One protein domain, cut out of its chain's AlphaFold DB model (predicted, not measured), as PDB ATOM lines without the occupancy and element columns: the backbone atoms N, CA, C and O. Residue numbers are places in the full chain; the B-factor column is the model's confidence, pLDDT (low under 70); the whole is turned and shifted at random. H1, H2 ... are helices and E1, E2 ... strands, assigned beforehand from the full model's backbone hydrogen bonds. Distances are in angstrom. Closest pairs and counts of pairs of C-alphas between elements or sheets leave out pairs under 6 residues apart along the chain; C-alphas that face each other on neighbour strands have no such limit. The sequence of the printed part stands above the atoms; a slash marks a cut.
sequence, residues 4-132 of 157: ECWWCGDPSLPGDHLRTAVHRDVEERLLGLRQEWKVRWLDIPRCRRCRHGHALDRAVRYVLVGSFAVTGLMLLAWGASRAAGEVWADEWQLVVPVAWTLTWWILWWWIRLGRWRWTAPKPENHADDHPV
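Overview. This is residues 4 to 132 of the 157 residues of an uncharacterized protein of Stackebrandtia albiflava (UniProt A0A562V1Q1). The model is a V of two long hairpins: a ribbon of strands E1 and E2, run out into a loop at its tip, and a helical hairpin of H1 and H2, joined where E2 leads into H1. Residues 4 to 16, the short helix H3 and H4 gather at the corner, H4 near the ribbon. The printed part has 129 residues, in the order E1 E2 H1 H2 H3 H4, mostly helix, with an antiparallel sheet E1 - E2. It is extended and flat, with a radius of gyration of the C-alphas of 22.2 A and spans of 60 by 51 by 20 A.

Arrangement. E1, residues 17 to 24, and E2, residues 38 to 45, form an antiparallel hairpin at 156 degrees, with N 18 and O 44 at 2.8 A and N 40 and O 22 at 2.8 A, within hydrogen-bond range. H1, residues 48 to 83, and H2, residues 91 to 113, form a helical hairpin: they touch at a shallow tilt of 26 degrees, opposite ways, the closest C-alphas being those of Ser 67 and Thr 101, 5.3 A apart. H3, residues 115 to 118, is close to H1 but not clearly touching, the closest C-alphas being Gly 53 and Trp 116 at 7.7 A. H4, residues 124 to 129, is also close to H1 but not clearly touching, the closest C-alphas being His 54 and Glu 124 at 6.1 A. The closest C-alphas of E2 and H4 are those of Ile 44 and Ala 127, 7.0 A apart. Every O i to N i+4 pair is within hydrogen-bond range in H1, 16 of 19 in H2 and 0 of 2 in H4, where 3 of 3 O i to N i+3 pairs are; H3 is too short for an O i to N i+4 pair.

Along the chain. E1 begins at C-alpha 17 (152.411, 172.224, 173.100) and is 22.5 A long; E2 is 22.9 A. H1 is 52.2 A and H2 32.8 A. H4 ends at C-alpha 129 (144.193, 184.817, 174.282).

Size, cuts and confidence. The C-alphas farthest apart, Leu 31 and Trp 92, are 64.1 A apart. The printed part has no cut. The link E1 to E2 is long, with 13 residues. The pLDDT is under 70 at residues 26 to 36, 89 and 114 to 118.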
ATOM      1  N   GLU A   4     150.602 175.499 163.315       91.06
ATOM      2  CA  GLU A   4     151.354 176.737 163.533       91.06
ATOM      3  C   GLU A   4     151.516 177.038 165.028       91.06
ATOM      4  O   GLU A   4     150.624 176.799 165.841       91.06
ATOM      5  N   CYS A   5     152.679 177.561 165.409       92.12
ATOM      6  CA  CYS A   5     152.946 178.014 166.765       92.12
ATOM      7  C   CYS A   5     152.104 179.251 167.084       92.12
ATOM      8  O   CYS A   5     152.271 180.291 166.451       92.12
ATOM      9  N   TRP A   6     151.304 179.190 168.147       93.06
ATOM     10  CA  TRP A   6     150.440 180.301 168.554       93.06
ATOM     11  C   TRP A   6     151.201 181.608 168.860       93.06
ATOM     12  O   TRP A   6     150.708 182.718 168.648       93.06
ATOM     13  N   TRP A   7     152.442 181.497 169.339       92.12
ATOM     14  CA  TRP A   7     153.232 182.656 169.751       92.12
ATOM     15  C   TRP A   7     153.909 183.373 168.588       92.12
ATOM     16  O   TRP A   7     153.952 184.601 168.598       92.12
ATOM     17  N   CYS A   8     154.456 182.635 167.619       90.50
ATOM     18  CA  CYS A   8     155.311 183.198 166.568       90.50
ATOM     19  C   CYS A   8     154.876 182.884 165.131       90.50
ATOM     20  O   CYS A   8     155.489 183.420 164.217       90.50
ATOM     21  N   GLY A   9     153.875 182.026 164.920       89.25
ATOM     22  CA  GLY A   9     153.427 181.593 163.592       89.25
ATOM     23  C   GLY A   9     154.332 180.565 162.901       89.25
ATOM     24  O   GLY A   9     153.967 180.046 161.855       89.25
ATOM     25  N   ASP A  10     155.494 180.222 163.473       90.06
ATOM     26  CA  ASP A  10     156.378 179.209 162.878       90.06
ATOM     27  C   ASP A  10     155.745 177.808 162.909       90.06
ATOM     28  O   ASP A  10     154.980 177.502 163.832       90.06
ATOM     29  N   PRO A  11     156.153 176.896 162.009       89.31
ATOM     30  CA  PRO A  11     155.746 175.499 162.069       89.31
ATOM     31  C   PRO A  11     156.100 174.862 163.421       89.31
ATOM     32  O   PRO A  11     157.253 174.880 163.865       89.31
ATOM     33  N   SER A  12     155.102 174.276 164.078       86.25
ATOM     34  CA  SER A  12     155.272 173.443 165.269       86.25
ATOM     35  C   SER A  12     155.293 171.961 164.887       86.25
ATOM     36  O   SER A  12     154.585 171.513 163.978       86.25
ATOM     37  N   LEU A  13     156.145 171.196 165.571       80.56
ATOM     38  CA  LEU A  13     156.169 169.740 165.459       80.56
ATOM     39  C   LEU A  13     155.054 169.131 166.328       80.56
ATOM     40  O   LEU A  13     154.739 169.680 167.389       80.56
ATOM     41  N   PRO A  14     154.493 167.974 165.935       73.25
ATOM     42  CA  PRO A  14     153.571 167.231 166.787       73.25
ATOM     43  C   PRO A  14     154.202 166.945 168.158       73.25
ATOM     44  O   PRO A  14     155.330 166.462 168.231       73.25
ATOM     45  N   GLY A  15     153.477 167.240 169.239       73.88
ATOM     46  CA  GLY A  15     153.938 167.026 170.619       73.88
ATOM     47  C   GLY A  15     154.536 168.259 171.306       73.88
ATOM     48  O   GLY A  15     154.584 168.287 172.534       73.88
ATOM     49  N   ASP A  16     154.886 169.315 170.570       83.50
ATOM     50  CA  ASP A  16     155.314 170.574 171.180       83.50
ATOM     51  C   ASP A  16     154.089 171.476 171.443       83.50
ATOM     52  O   ASP A  16     153.625 172.226 170.585       83.50
ATOM     53  N   HIS A  17     153.533 171.392 172.653       88.50
ATOM     54  CA  HIS A  17     152.411 172.224 173.100       88.50
ATOM     55  C   HIS A  17     152.673 172.848 174.476       88.50
ATOM     56  O   HIS A  17     153.570 172.451 175.230       88.50
ATOM     57  N   LEU A  18     151.912 173.890 174.790       90.06
ATOM     58  CA  LEU A  18     151.709 174.352 176.152       90.06
ATOM     59  C   LEU A  18     150.344 173.861 176.615       90.06
ATOM     60  O   LEU A  18     149.334 174.148 175.980       90.06
ATOM     61  N   ARG A  19     150.328 173.148 177.735       90.31
ATOM     62  CA  ARG A  19     149.097 172.707 178.371       90.31
ATOM     63  C   ARG A  19     148.598 173.798 179.317       90.31
ATOM     64  O   ARG A  19     149.286 174.117 180.285       90.31
ATOM     65  N   THR A  20     147.427 174.357 179.031       89.44
ATOM     66  CA  THR A  20     146.726 175.298 179.915       89.44
ATOM     67  C   THR A  20     145.466 174.646 180.478       89.44
ATOM     68  O   THR A  20     144.840 173.813 179.817       89.44
ATOM     69  N   ALA A  21     145.126 174.973 181.721       90.44
ATOM     70  CA  ALA A  21     143.899 174.518 182.361       90.44
ATOM     71  C   ALA A  21     142.900 175.666 182.406       90.44
ATOM     72  O   ALA A  21     143.264 176.795 182.731       90.44
ATOM     73  N   VAL A  22     141.642 175.339 182.148       89.94
ATOM     74  CA  VAL A  22     140.503 176.180 182.498       89.94
ATOM     75  C   VAL A  22     139.565 175.380 183.388       89.94
ATOM     76  O   VAL A  22     139.468 174.156 183.260       89.94
ATOM     77  N   HIS A  23     138.871 176.052 184.292       88.31
ATOM     78  CA  HIS A  23     137.910 175.429 185.189       88.31
ATOM     79  C   HIS A  23     136.584 176.170 185.162       88.31
ATOM     80  O   HIS A  23     136.520 177.315 184.737       88.31
ATOM     81  N   ARG A  24     135.512 175.529 185.602       85.06
ATOM     82  CA  ARG A  24     134.208 176.169 185.760       85.06
ATOM     83  C   ARG A  24     133.576 175.719 187.066       85.06
ATOM     84  O   ARG A  24     133.782 174.570 187.476       85.06
ATOM     85  N   ASP A  25     132.834 176.635 187.686       73.12
ATOM     86  CA  ASP A  25     131.999 176.367 188.855       73.12
ATOM     87  C   ASP A  25     131.103 175.140 188.645       73.12
ATOM     88  O   ASP A  25     130.725 174.765 187.529       73.12
ATOM     89  N   VAL A  26     130.814 174.484 189.761       67.00
ATOM     90  CA  VAL A  26     130.239 173.143 189.823       67.00
ATOM     91  C   VAL A  26     128.728 173.169 189.586       67.00
ATOM     92  O   VAL A  26     128.011 173.956 190.193       67.00
ATOM     93  N   GLU A  27     128.226 172.237 188.772       57.38
ATOM     94  CA  GLU A  27     126.832 171.777 188.855       57.38
ATOM     95  C   GLU A  27     126.683 170.920 190.116       57.38
ATOM     96  O   GLU A  27     127.364 169.899 190.225       57.38
ATOM     97  N   GLU A  28     125.812 171.309 191.052       52.28
ATOM     98  CA  GLU A  28     125.564 170.572 192.299       52.28
ATOM     99  C   GLU A  28     125.365 169.069 192.045       52.28
ATOM    100  O   GLU A  28     124.326 168.614 191.565       52.28
ATOM    101  N   ARG A  29     126.374 168.265 192.394       55.44
ATOM    102  CA  ARG A  29     126.280 166.807 192.384       55.44
ATOM    103  C   ARG A  29     126.134 166.336 193.824       55.44
ATOM    104  O   ARG A  29     127.100 166.305 194.573       55.44
ATOM    105  N   LEU A  30     124.905 165.941 194.162       51.66
ATOM    106  CA  LEU A  30     124.439 165.462 195.469       51.66
ATOM    107  C   LEU A  30     124.354 166.529 196.572       51.66
ATOM    108  O   LEU A  30     125.290 166.695 197.351       51.66
ATOM    109  N   LEU A  31     123.175 167.158 196.691       57.03
ATOM    110  CA  LEU A  31     122.656 167.773 197.930       57.03
ATOM    111  C   LEU A  31     123.704 168.589 198.726       57.03
ATOM    112  O   LEU A  31     123.824 168.434 199.939       57.03
ATOM    113  N   GLY A  32     124.511 169.412 198.046       58.78
ATOM    114  CA  GLY A  32     125.488 170.316 198.670       58.78
ATOM    115  C   GLY A  32     126.720 169.675 199.335       58.78
ATOM    116  O   GLY A  32     127.526 170.400 199.912       58.78
ATOM    117  N   LEU A  33     126.911 168.351 199.268       56.75
ATOM    118  CA  LEU A  33     127.968 167.655 200.025       56.75
ATOM    119  C   LEU A  33     129.306 167.521 199.282       56.75
ATOM    120  O   LEU A  33     130.331 167.267 199.915       56.75
ATOM    121  N   ARG A  34     129.330 167.689 197.953       56.78
ATOM    122  CA  ARG A  34     130.567 167.588 197.165       56.78
ATOM    123  C   ARG A  34     130.583 168.586 196.008       56.78
ATOM    124  O   ARG A  34     129.907 168.400 195.002       56.78
ATOM    125  N   GLN A  35     131.388 169.637 196.148       62.44
ATOM    126  CA  GLN A  35     131.708 170.547 195.050       62.44
ATOM    127  C   GLN A  35     132.961 170.032 194.327       62.44
ATOM    128  O   GLN A  35     134.064 170.077 194.867       62.44
ATOM    129  N   GLU A  36     132.789 169.505 193.114       68.06
ATOM    130  CA  GLU A  36     133.891 169.137 192.219       68.06
ATOM    131  C   GLU A  36     133.953 170.078 191.016       68.06
ATOM    132  O   GLU A  36     133.086 170.059 190.143       68.06
ATOM    133  N   TRP A  37     135.005 170.890 190.965       74.50
ATOM    134  CA  TRP A  37     135.312 171.778 189.846       74.50
ATOM    135  C   TRP A  37     135.451 170.992 188.545       74.50
ATOM    136  O   TRP A  37     136.216 170.025 188.470       74.50
ATOM    137  N   LYS A  38     134.751 171.423 187.490       82.25
ATOM    138  CA  LYS A  38     134.997 170.880 186.151       82.25
ATOM    139  C   LYS A  38     136.285 171.504 185.636       82.25
ATOM    140  O   LYS A  38     136.341 172.717 185.472       82.25
ATOM    141  N   VAL A  39     137.303 170.687 185.371       87.00
ATOM    142  CA  VAL A  39     138.589 171.130 184.812       87.00
ATOM    143  C   VAL A  39     138.726 170.612 183.388       87.00
ATOM    144  O   VAL A  39     138.515 169.427 183.124       87.00
ATOM    145  N   ARG A  40     139.113 171.491 182.464       89.88
ATOM    146  CA  ARG A  40     139.407 171.158 181.073       89.88
ATOM    147  C   ARG A  40     140.835 171.567 180.742       89.88
ATOM    148  O   ARG A  40     141.238 172.708 180.951       89.88
ATOM    149  N   TRP A  41     141.588 170.616 180.205       90.50
ATOM    150  CA  TRP A  41     142.953 170.832 179.738       90.50
ATOM    151  C   TRP A  41     142.955 171.084 178.234       90.50
ATOM    152  O   TRP A  41     142.273 170.387 177.481       90.50
ATOM    153  N   LEU A  42     143.713 172.091 177.814       91.44
ATOM    154  CA  LEU A  42     143.836 172.514 176.426       91.44
ATOM    155  C   LEU A  42     145.313 172.525 176.056       91.44
ATOM    156  O   LEU A  42     146.134 173.113 176.762       91.44
ATOM    157  N   ASP A  43     145.635 171.889 174.938       92.06
ATOM    158  CA  ASP A  43     146.991 171.833 174.411       92.06
ATOM    159  C   ASP A  43     147.120 172.872 173.284       92.06
ATOM    160  O   ASP A  43     146.546 172.721 172.207       92.06
ATOM    161  N   ILE A  44     147.851 173.959 173.550       91.94
ATOM    162  CA  ILE A  44     148.067 175.068 172.611       91.94
ATOM    163  C   ILE A  44     149.392 174.842 171.869       91.94
ATOM    164  O   ILE A  44     150.429 174.682 172.523       91.94
ATOM    165  N   PRO A  45     149.407 174.846 170.525       92.94
ATOM    166  CA  PRO A  45     150.598 174.525 169.745       92.94
ATOM    167  C   PRO A  45     151.716 175.549 169.954       92.94
ATOM    168  O   PRO A  45     151.514 176.763 169.864       92.94
ATOM    169  N   ARG A  46     152.929 175.054 170.214       92.25
ATOM    170  CA  ARG A  46     154.102 175.876 170.529       92.25
ATOM    171  C   ARG A  46     155.341 175.314 169.848       92.25
ATOM    172  O   ARG A  46     155.639 174.148 170.006       92.25
ATOM    173  N   CYS A  47     156.146 176.120 169.164       91.88
ATOM    174  CA  CYS A  47     157.412 175.630 168.611       91.88
ATOM    175  C   CYS A  47     158.501 175.479 169.696       91.88
ATOM    176  O   CYS A  47     158.486 176.151 170.737       91.88
ATOM    177  N   ARG A  48     159.520 174.650 169.422       89.12
ATOM    178  CA  ARG A  48     160.691 174.460 170.300       89.12
ATOM    179  C   ARG A  48     161.368 175.777 170.694       89.12
ATOM    180  O   ARG A  48     161.815 175.899 171.836       89.12
ATOM    181  N   ARG A  49     161.441 176.751 169.779       88.94
ATOM    182  CA  ARG A  49     162.052 178.070 170.017       88.94
ATOM    183  C   ARG A  49     161.299 178.847 171.101       88.94
ATOM    184  O   ARG A  49     161.910 179.237 172.095       88.94
ATOM    185  N   CYS A  50     159.978 178.971 170.967       89.81
ATOM    186  CA  CYS A  50     159.140 179.634 171.966       89.81
ATOM    187  C   CYS A  50     159.127 178.884 173.299       89.81
ATOM    188  O   CYS A  50     159.201 179.521 174.343       89.81
ATOM    189  N   ARG A  51     159.146 177.542 173.285       89.69
ATOM    190  CA  ARG A  51     159.277 176.744 174.516       89.69
ATOM    191  C   ARG A  51     160.536 177.106 175.311       89.69
ATOM    192  O   ARG A  51     160.449 177.282 176.521       89.69
ATOM    193  N   HIS A  52     161.690 177.217 174.651       88.94
ATOM    194  CA  HIS A  52     162.934 177.601 175.331       88.94
ATOM    195  C   HIS A  52     162.897 179.060 175.794       88.94
ATOM    196  O   HIS A  52     163.323 179.345 176.908       88.94
ATOM    197  N   GLY A  53     162.351 179.966 174.975       88.31
ATOM    198  CA  GLY A  53     162.168 181.368 175.356       88.31
ATOM    199  C   GLY A  53     161.339 181.522 176.633       88.31
ATOM    200  O   GLY A  53     161.781 182.178 177.572       88.31
ATOM    201  N   HIS A  54     160.187 180.848 176.715       88.50
ATOM    202  CA  HIS A  54     159.339 180.859 177.914       88.50
ATOM    203  C   HIS A  54     160.003 180.188 179.117       88.50
ATOM    204  O   HIS A  54     159.893 180.693 180.231       88.50
ATOM    205  N   ALA A  55     160.724 179.080 178.917       88.88
ATOM    206  CA  ALA A  55     161.442 178.412 180.002       88.88
ATOM    207  C   ALA A  55     162.524 179.314 180.619       88.88
ATOM    208  O   ALA A  55     162.658 179.359 181.841       88.88
ATOM    209  N   LEU A  56     163.259 180.059 179.788       86.44
ATOM    210  CA  LEU A  56     164.271 181.010 180.246       86.44
ATOM    211  C   LEU A  56     163.645 182.217 180.948       86.44
ATOM    212  O   LEU A  56     164.099 182.565 182.034       86.44
ATOM    213  N   ASP A  57     162.577 182.800 180.394       86.12
ATOM    214  CA  ASP A  57     161.847 183.894 181.053       86.12
ATOM    215  C   ASP A  57     161.350 183.471 182.445       86.12
ATOM    216  O   ASP A  57     161.562 184.170 183.441       86.12
ATOM    217  N   ARG A  58     160.786 182.262 182.548       88.06
ATOM    218  CA  ARG A  58     160.335 181.686 183.817       88.06
ATOM    219  C   ARG A  58     161.488 181.476 184.801       88.06
ATOM    220  O   ARG A  58     161.358 181.830 185.970       88.06
ATOM    221  N   ALA A  59     162.608 180.917 184.341       89.44
ATOM    222  CA  ALA A  59     163.782 180.685 185.180       89.44
ATOM    223  C   ALA A  59     164.351 182.002 185.726       89.44
ATOM    224  O   ALA A  59     164.538 182.136 186.933       89.44
ATOM    225  N   VAL A  60     164.546 183.000 184.861       88.19
ATOM    226  CA  VAL A  60     165.060 184.320 185.254       88.19
ATOM    227  C   VAL A  60     164.105 185.003 186.227       88.19
ATOM    228  O   VAL A  60     164.551 185.555 187.229       88.19
ATOM    229  N   ARG A  61     162.788 184.912 185.998       87.50
ATOM    230  CA  ARG A  61     161.785 185.447 186.927       87.50
ATOM    231  C   ARG A  61     161.883 184.796 188.309       87.50
ATOM    232  O   ARG A  61     161.846 185.516 189.302       87.50
ATOM    233  N   TYR A  62     162.021 183.472 188.395       91.94
ATOM    234  CA  TYR A  62     162.158 182.791 189.687       91.94
ATOM    235  C   TYR A  62     163.460 183.138 190.401       91.94
ATOM    236  O   TYR A  62     163.432 183.405 191.601       91.94
ATOM    237  N   VAL A  63     164.580 183.193 189.677       92.44
ATOM    238  CA  VAL A  63     165.866 183.605 190.255       92.44
ATOM    239  C   VAL A  63     165.790 185.041 190.767       92.44
ATOM    240  O   VAL A  63     166.267 185.322 191.864       92.44
ATOM    241  N   LEU A  64     165.140 185.941 190.027       91.56
ATOM    242  CA  LEU A  64     164.957 187.326 190.440       91.56
ATOM    243  C   LEU A  64     164.092 187.436 191.704       91.56
ATOM    244  O   LEU A  64     164.488 188.112 192.650       91.56
ATOM    245  N   VAL A  65     162.951 186.738 191.755       92.56
ATOM    246  CA  VAL A  65     162.082 186.697 192.949       92.56
ATOM    247  C   VAL A  65     162.838 186.140 194.156       92.56
ATOM    248  O   VAL A  65     162.793 186.736 195.229       92.56
ATOM    249  N   GLY A  66     163.577 185.040 193.980       93.81
ATOM    250  CA  GLY A  66     164.411 184.468 195.036       93.81
ATOM    251  C   GLY A  66     165.505 185.432 195.504       93.81
ATOM    252  O   GLY A  66     165.709 185.591 196.704       93.81
ATOM    253  N   SER A  67     166.153 186.136 194.574       93.00
ATOM    254  CA  SER A  67     167.200 187.120 194.883       93.00
ATOM    255  C   SER A  67     166.649 188.303 195.682       93.00
ATOM    256  O   SER A  67     167.246 188.692 196.686       93.00
ATOM    257  N   PHE A  68     165.472 188.823 195.307       94.00
ATOM    258  CA  PHE A  68     164.777 189.854 196.080       94.00
ATOM    259  C   PHE A  68     164.368 189.365 197.469       94.00
ATOM    260  O   PHE A  68     164.544 190.106 198.431       94.00
ATOM    261  N   ALA A  69     163.860 188.137 197.596       94.81
ATOM    262  CA  ALA A  69     163.480 187.577 198.892       94.81
ATOM    263  C   ALA A  69     164.692 187.447 199.829       94.81
ATOM    264  O   ALA A  69     164.643 187.916 200.963       94.81
ATOM    265  N   VAL A  70     165.800 186.877 199.343       93.25
ATOM    266  CA  VAL A  70     167.042 186.726 200.122       93.25
ATOM    267  C   VAL A  70     167.618 188.088 200.501       93.25
ATOM    268  O   VAL A  70     167.926 188.325 201.666       93.25
ATOM    269  N   THR A  71     167.712 189.008 199.541       93.44
ATOM    270  CA  THR A  71     168.241 190.357 199.791       93.44
ATOM    271  C   THR A  71     167.353 191.125 200.762       93.44
ATOM    272  O   THR A  71     167.860 191.750 201.686       93.44
ATOM    273  N   GLY A  72     166.029 191.034 200.612       92.81
ATOM    274  CA  GLY A  72     165.066 191.639 201.528       92.81
ATOM    275  C   GLY A  72     165.204 191.101 202.951       92.81
ATOM    276  O   GLY A  72     165.267 191.892 203.886       92.81
ATOM    277  N   LEU A  73     165.335 189.782 203.125       93.50
ATOM    278  CA  LEU A  73     165.569 189.168 204.437       93.50
ATOM    279  C   LEU A  73     166.886 189.635 205.068       93.50
ATOM    280  O   LEU A  73     166.904 189.958 206.253       93.50
ATOM    281  N   MET A  74     167.968 189.723 204.288       89.69
ATOM    282  CA  MET A  74     169.252 190.237 204.782       89.69
ATOM    283  C   MET A  74     169.159 191.709 205.201       89.69
ATOM    284  O   MET A  74     169.659 192.072 206.262       89.69
ATOM    285  N   LEU A  75     168.490 192.550 204.406       90.62
ATOM    286  CA  LEU A  75     168.285 193.963 204.731       90.62
ATOM    287  C   LEU A  75     167.411 194.143 205.980       90.62
ATOM    288  O   LEU A  75     167.713 194.991 206.815       90.62
ATOM    289  N   LEU A  76     166.361 193.329 206.133       91.25
ATOM    290  CA  LEU A  76     165.508 193.330 207.323       91.25
ATOM    291  C   LEU A  76     166.285 192.907 208.572       91.25
ATOM    292  O   LEU A  76     166.191 193.581 209.594       91.25
ATOM    293  N   ALA A  77     167.074 191.835 208.489       88.81
ATOM    294  CA  ALA A  77     167.895 191.366 209.602       88.81
ATOM    295  C   ALA A  77     168.957 192.403 210.006       88.81
ATOM    296  O   ALA A  77     169.132 192.668 211.194       88.81
ATOM    297  N   TRP A  78     169.598 193.060 209.035       89.44
ATOM    298  CA  TRP A  78     170.541 194.149 209.299       89.44
ATOM    299  C   TRP A  78     169.864 195.367 209.938       89.44
ATOM    300  O   TRP A  78     170.363 195.911 210.923       89.44
ATOM    301  N   GLY A  79     168.700 195.777 209.427       88.62
ATOM    302  CA  GLY A  79     167.933 196.883 210.001       88.62
ATOM    303  C   GLY A  79     167.474 196.593 211.433       88.62
ATOM    304  O   GLY A  79     167.597 197.451 212.307       88.62
ATOM    305  N   ALA A  80     167.009 195.368 211.692       88.69
ATOM    306  CA  ALA A  80     166.610 194.919 213.022       88.69
ATOM    307  C   ALA A  80     167.795 194.884 213.998       88.69
ATOM    308  O   ALA A  80     167.659 195.359 215.124       88.69
ATOM    309  N   SER A  81     168.964 194.392 213.569       87.88
ATOM    310  CA  SER A  81     170.149 194.352 214.430       87.88
ATOM    311  C   SER A  81     170.582 195.767 214.828       87.88
ATOM    312  O   SER A  81     170.791 196.044 216.007       87.88
ATOM    313  N   ARG A  82     170.616 196.706 213.870       86.75
ATOM    314  CA  ARG A  82     170.943 198.117 214.134       86.75
ATOM    315  C   ARG A  82     169.950 198.768 215.092       86.75
ATOM    316  O   ARG A  82     170.374 199.495 215.984       86.75
ATOM    317  N   ALA A  83     168.657 198.482 214.943       88.31
ATOM    318  CA  ALA A  83     167.630 198.964 215.865       88.31
ATOM    319  C   ALA A  83     167.784 198.380 217.285       88.31
ATOM    320  O   ALA A  83     167.490 199.068 218.259       88.31
ATOM    321  N   ALA A  84     168.279 197.145 217.405       89.12
ATOM    322  CA  ALA A  84     168.576 196.488 218.678       89.12
ATOM    323  C   ALA A  84     169.936 196.893 219.293       89.12
ATOM    324  O   ALA A  84     170.255 196.465 220.398       89.12
ATOM    325  N   GLY A  85     170.737 197.714 218.602       86.19
ATOM    326  CA  GLY A  85     172.087 198.093 219.038       86.19
ATOM    327  C   GLY A  85     173.157 197.020 218.791       86.19
ATOM    328  O   GLY A  85     174.287 197.169 219.249       86.19
ATOM    329  N   GLU A  86     172.829 195.963 218.046       81.12
ATOM    330  CA  GLU A  86     173.736 194.870 217.700       81.12
ATOM    331  C   GLU A  86     174.234 195.013 216.253       81.12
ATOM    332  O   GLU A  86     173.464 195.185 215.301       81.12
ATOM    333  N   VAL A  87     175.548 194.920 216.042       76.88
ATOM    334  CA  VAL A  87     176.129 194.930 214.691       76.88
ATOM    335  C   VAL A  87     176.294 193.487 214.227       76.88
ATOM    336  O   VAL A  87     177.335 192.872 214.424       76.88
ATOM    337  N   TRP A  88     175.233 192.932 213.639       71.44
ATOM    338  CA  TRP A  88     175.236 191.564 213.110       71.44
ATOM    339  C   TRP A  88     176.047 191.430 211.811       71.44
ATOM    340  O   TRP A  88     176.651 190.388 211.566       71.44
ATOM    341  N   ALA A  89     176.075 192.481 210.989       67.69
ATOM    342  CA  ALA A  89     176.777 192.491 209.711       67.69
ATOM    343  C   ALA A  89     177.394 193.865 209.417       67.69
ATOM    344  O   ALA A  89     176.770 194.910 209.649       67.69
ATOM    345  N   ASP A  90     178.604 193.848 208.858       79.69
ATOM    346  CA  ASP A  90     179.222 195.037 208.279       79.69
ATOM    347  C   ASP A  90     178.462 195.466 207.021       79.69
ATOM    348  O   ASP A  90     178.039 194.639 206.212       79.69
ATOM    349  N   GLU A  91     178.348 196.775 206.804       78.81
ATOM    350  CA  GLU A  91     177.612 197.360 205.671       78.81
ATOM    351  C   GLU A  91     178.105 196.850 204.309       78.81
ATOM    352  O   GLU A  91     177.313 196.676 203.382       78.81
ATOM    353  N   TRP A  92     179.398 196.530 204.193       82.31
ATOM    354  CA  TRP A  92     179.973 196.004 202.956       82.31
ATOM    355  C   TRP A  92     179.412 194.620 202.583       82.31
ATOM    356  O   TRP A  92     179.317 194.297 201.399       82.31
ATOM    357  N   GLN A  93     178.976 193.817 203.560       83.38
ATOM    358  CA  GLN A  93     178.437 192.473 203.324       83.38
ATOM    359  C   GLN A  93     177.083 192.511 202.600       83.38
ATOM    360  O   GLN A  93     176.704 191.538 201.949       83.38
ATOM    361  N   LEU A  94     176.375 193.646 202.647       86.12
ATOM    362  CA  LEU A  94     175.119 193.865 201.921       86.12
ATOM    363  C   LEU A  94     175.343 194.238 200.451       86.12
ATOM    364  O   LEU A  94     174.435 194.092 199.635       86.12
ATOM    365  N   VAL A  95     176.551 194.673 200.082       88.62
ATOM    366  CA  VAL A  95     176.864 195.065 198.702       88.62
ATOM    367  C   VAL A  95     176.723 193.875 197.760       88.62
ATOM    368  O   VAL A  95     176.146 194.012 196.684       88.62
ATOM    369  N   VAL A  96     177.190 192.694 198.171       89.38
ATOM    370  CA  VAL A  96     177.139 191.471 197.357       89.38
ATOM    371  C   VAL A  96     175.699 191.046 197.012       89.38
ATOM    372  O   VAL A  96     175.403 190.938 195.820       89.38
ATOM    373  N   PRO A  97     174.774 190.832 197.973       89.88
ATOM    374  CA  PRO A  97     173.399 190.429 197.659       89.88
ATOM    375  C   PRO A  97     172.621 191.510 196.896       89.88
ATOM    376  O   PRO A  97     171.849 191.191 195.985       89.88
ATOM    377  N   VAL A  98     172.863 192.793 197.193       92.81
ATOM    378  CA  VAL A  98     172.243 193.904 196.458       92.81
ATOM    379  C   VAL A  98     172.741 193.943 195.012       92.81
ATOM    380  O   VAL A  98     171.925 193.967 194.092       92.81
ATOM    381  N   ALA A  99     174.055 193.877 194.783       93.88
ATOM    382  CA  ALA A  99     174.637 193.861 193.440       93.88
ATOM    383  C   ALA A  99     174.188 192.634 192.632       93.88
ATOM    384  O   ALA A  99     173.882 192.752 191.443       93.88
ATOM    385  N   TRP A 100     174.085 191.469 193.274       93.56
ATOM    386  CA  TRP A 100     173.541 190.256 192.663       93.56
ATOM    387  C   TRP A 100     172.096 190.456 192.197       93.56
ATOM    388  O   TRP A 100     171.771 190.212 191.035       93.56
ATOM    389  N   THR A 101     171.235 190.973 193.076       93.38
ATOM    390  CA  THR A 101     169.826 191.236 192.753       93.38
ATOM    391  C   THR A 101     169.683 192.269 191.640       93.38
ATOM    392  O   THR A 101     168.902 192.061 190.710       93.38
ATOM    393  N   LEU A 102     170.481 193.340 191.673       95.19
ATOM    394  CA  LEU A 102     170.523 194.339 190.603       95.19
ATOM    395  C   LEU A 102     170.968 193.729 189.271       95.19
ATOM    396  O   LEU A 102     170.380 194.036 188.239       95.19
ATOM    397  N   THR A 103     171.950 192.826 189.285       93.50
ATOM    398  CA  THR A 103     172.418 192.129 188.079       93.50
ATOM    399  C   THR A 103     171.292 191.315 187.444       93.50
ATOM    400  O   THR A 103     171.038 191.447 186.246       93.50
ATOM    401  N   TRP A 104     170.560 190.526 188.237       90.88
ATOM    402  CA  TRP A 104     169.406 189.769 187.737       90.88
ATOM    403  C   TRP A 104     168.261 190.668 187.284       90.88
ATOM    404  O   TRP A 104     167.596 190.353 186.298       90.88
ATOM    405  N   TRP A 105     168.042 191.794 187.961       92.06
ATOM    406  CA  TRP A 105     167.013 192.757 187.585       92.06
ATOM    407  C   TRP A 105     167.323 193.421 186.240       92.06
ATOM    408  O   TRP A 105     166.463 193.455 185.360       92.06
ATOM    409  N   ILE A 106     168.567 193.869 186.040       91.31
ATOM    410  CA  ILE A 106     169.044 194.429 184.768       91.31
ATOM    411  C   ILE A 106     168.964 193.377 183.664       91.31
ATOM    412  O   ILE A 106     168.467 193.676 182.577       91.31
ATOM    413  N   LEU A 107     169.409 192.145 183.942       87.12
ATOM    414  CA  LEU A 107     169.328 191.046 182.986       87.12
ATOM    415  C   LEU A 107     167.876 190.821 182.560       87.12
ATOM    416  O   LEU A 107     167.594 190.860 181.367       87.12
ATOM    417  N   TRP A 108     166.957 190.663 183.516       86.25
ATOM    418  CA  TRP A 108     165.524 190.491 183.269       86.25
ATOM    419  C   TRP A 108     164.913 191.652 182.471       86.25
ATOM    420  O   TRP A 108     164.160 191.434 181.519       86.25
ATOM    421  N   TRP A 109     165.278 192.888 182.805       86.50
ATOM    422  CA  TRP A 109     164.851 194.078 182.073       86.50
ATOM    423  C   TRP A 109     165.338 194.055 180.616       86.50
ATOM    424  O   TRP A 109     164.564 194.314 179.693       86.50
ATOM    425  N   TRP A 110     166.589 193.653 180.383       84.25
ATOM    426  CA  TRP A 110     167.144 193.443 179.043       84.25
ATOM    427  C   TRP A 110     166.405 192.355 178.252       84.25
ATOM    428  O   TRP A 110     166.186 192.529 177.049       84.25
ATOM    429  N   ILE A 111     165.974 191.266 178.906       78.44
ATOM    430  CA  ILE A 111     165.129 190.230 178.279       78.44
ATOM    431  C   ILE A 111     163.839 190.856 177.750       78.44
ATOM    432  O   ILE A 111     163.462 190.638 176.596       78.44
ATOM    433  N   ARG A 112     163.189 191.679 178.579       76.44
ATOM    434  CA  ARG A 112     161.909 192.321 178.263       76.44
ATOM    435  C   ARG A 112     162.002 193.395 177.181       76.44
ATOM    436  O   ARG A 112     161.084 193.502 176.367       76.44
ATOM    437  N   LEU A 113     163.078 194.184 177.156       76.81
ATOM    438  CA  LEU A 113     163.162 195.392 176.328       76.81
ATOM    439  C   LEU A 113     163.304 195.164 174.817       76.81
ATOM    440  O   LEU A 113     163.050 196.094 174.058       76.81
ATOM    441  N   GLY A 114     163.645 193.966 174.336       63.69
ATOM    442  CA  GLY A 114     163.455 193.692 172.903       63.69
ATOM    443  C   GLY A 114     164.430 192.742 172.235       63.69
ATOM    444  O   GLY A 114     164.075 192.177 171.203       63.69
ATOM    445  N   ARG A 115     165.614 192.480 172.805       57.72
ATOM    446  CA  ARG A 115     166.562 191.544 172.170       57.72
ATOM    447  C   ARG A 115     166.091 190.090 172.215       57.72
ATOM    448  O   ARG A 115     166.436 189.319 171.327       57.72
ATOM    449  N   TRP A 116     165.232 189.732 173.172       61.53
ATOM    450  CA  TRP A 116     164.723 188.365 173.307       61.53
ATOM    451  C   TRP A 116     163.381 188.092 172.603       61.53
ATOM    452  O   TRP A 116     162.957 186.939 172.517       61.53
ATOM    453  N   ARG A 117     162.758 189.109 171.979       61.12
ATOM    454  CA  ARG A 117     161.556 188.929 171.131       61.12
ATOM    455  C   ARG A 117     161.785 187.972 169.952       61.12
ATOM    456  O   ARG A 117     160.829 187.481 169.365       61.12
ATOM    457  N   TRP A 118     163.048 187.677 169.636       64.00
ATOM    458  CA  TRP A 118     163.450 186.714 168.613       64.00
ATOM    459  C   TRP A 118     163.179 185.252 168.997       64.00
ATOM    460  O   TRP A 118     163.065 184.417 168.102       64.00
ATOM    461  N   THR A 119     163.083 184.904 170.287       71.31
ATOM    462  CA  THR A 119     162.805 183.512 170.702       71.31
ATOM    463  C   THR A 119     161.346 183.298 171.094       71.31
ATOM    464  O   THR A 119     160.773 182.255 170.780       71.31
ATOM    465  N   ALA A 120     160.725 184.284 171.738       75.75
ATOM    466  CA  ALA A 120     159.314 184.280 172.092       75.75
ATOM    467  C   ALA A 120     158.771 185.714 171.952       75.75
ATOM    468  O   ALA A 120     158.939 186.523 172.864       75.75
ATOM    469  N   PRO A 121     158.150 186.066 170.813       81.06
ATOM    470  CA  PRO A 121     157.672 187.430 170.581       81.06
ATOM    471  C   PRO A 121     156.513 187.807 171.511       81.06
ATOM    472  O   PRO A 121     156.318 188.986 171.801       81.06
ATOM    473  N   LYS A 122     155.772 186.807 171.998       87.88
ATOM    474  CA  LYS A 122     154.660 186.961 172.934       87.88
ATOM    475  C   LYS A 122     154.939 186.181 174.232       87.88
ATOM    476  O   LYS A 122     155.583 185.123 174.177       87.88
ATOM    477  N   PRO A 123     154.475 186.671 175.392       86.19
ATOM    478  CA  PRO A 123     154.726 186.024 176.674       86.19
ATOM    479  C   PRO A 123     153.861 184.760 176.850       86.19
ATOM    480  O   PRO A 123     152.933 184.515 176.079       86.19
ATOM    481  N   GLU A 124     154.182 183.910 177.829       87.44
ATOM    482  CA  GLU A 124     153.528 182.596 177.989       87.44
ATOM    483  C   GLU A 124     152.025 182.708 178.307       87.44
ATOM    484  O   GLU A 124     151.229 181.928 177.795       87.44
ATOM    485  N   ASN A 125     151.628 183.747 179.042       86.56
ATOM    486  CA  ASN A 125     150.236 184.107 179.333       86.56
ATOM    487  C   ASN A 125     149.413 184.497 178.091       86.56
ATOM    488  O   ASN A 125     148.194 184.531 178.165       86.56
ATOM    489  N   HIS A 126     150.036 184.696 176.924       90.25
ATOM    490  CA  HIS A 126     149.296 184.830 175.661       90.25
ATOM    491  C   HIS A 126     148.549 183.542 175.256       90.25
ATOM    492  O   HIS A 126     147.762 183.542 174.314       90.25
ATOM    493  N   ALA A 127     148.795 182.427 175.950       90.44
ATOM    494  CA  ALA A 127     147.953 181.239 175.876       90.44
ATOM    495  C   ALA A 127     146.476 181.537 176.168       90.44
ATOM    496  O   ALA A 127     145.606 180.936 175.541       90.44
ATOM    497  N   ASP A 128     146.204 182.473 177.077       88.06
ATOM    498  CA  ASP A 128     144.845 182.803 177.506       88.06
ATOM    499  C   ASP A 128     144.053 183.528 176.403       88.06
ATOM    500  O   ASP A 128     142.828 183.450 176.354       88.06
ATOM    501  N   ASP A 129     144.763 184.138 175.449       92.12
ATOM    502  CA  ASP A 129     144.193 184.817 174.282       92.12
ATOM    503  C   ASP A 129     143.914 183.855 173.109       92.12
ATOM    504  O   ASP A 129     143.496 184.282 172.030       92.12
ATOM    505  N   HIS A 130     144.180 182.552 173.263       92.56
ATOM    506  CA  HIS A 130     143.929 181.572 172.208       92.56
ATOM    507  C   HIS A 130     142.417 181.468 171.925       92.56
ATOM    508  O   HIS A 130     141.636 181.377 172.871       92.56
ATOM    509  N   PRO A 131     141.956 181.401 170.658       92.69
ATOM    510  CA  PRO A 131     140.528 181.458 170.319       92.69
ATOM    511  C   PRO A 131     139.687 180.384 171.024       92.69
ATOM    512  O   PRO A 131     138.571 180.655 171.452       92.69
ATOM    513  N   VAL A 132     140.246 179.184 171.211       91.56
ATOM    514  CA  VAL A 132     139.590 178.087 171.951       91.56
ATOM    515  C   VAL A 132     139.496 178.372 173.456       91.56
ATOM    516  O   VAL A 132     138.562 177.928 174.114       91.56
TER     517      VAL A 132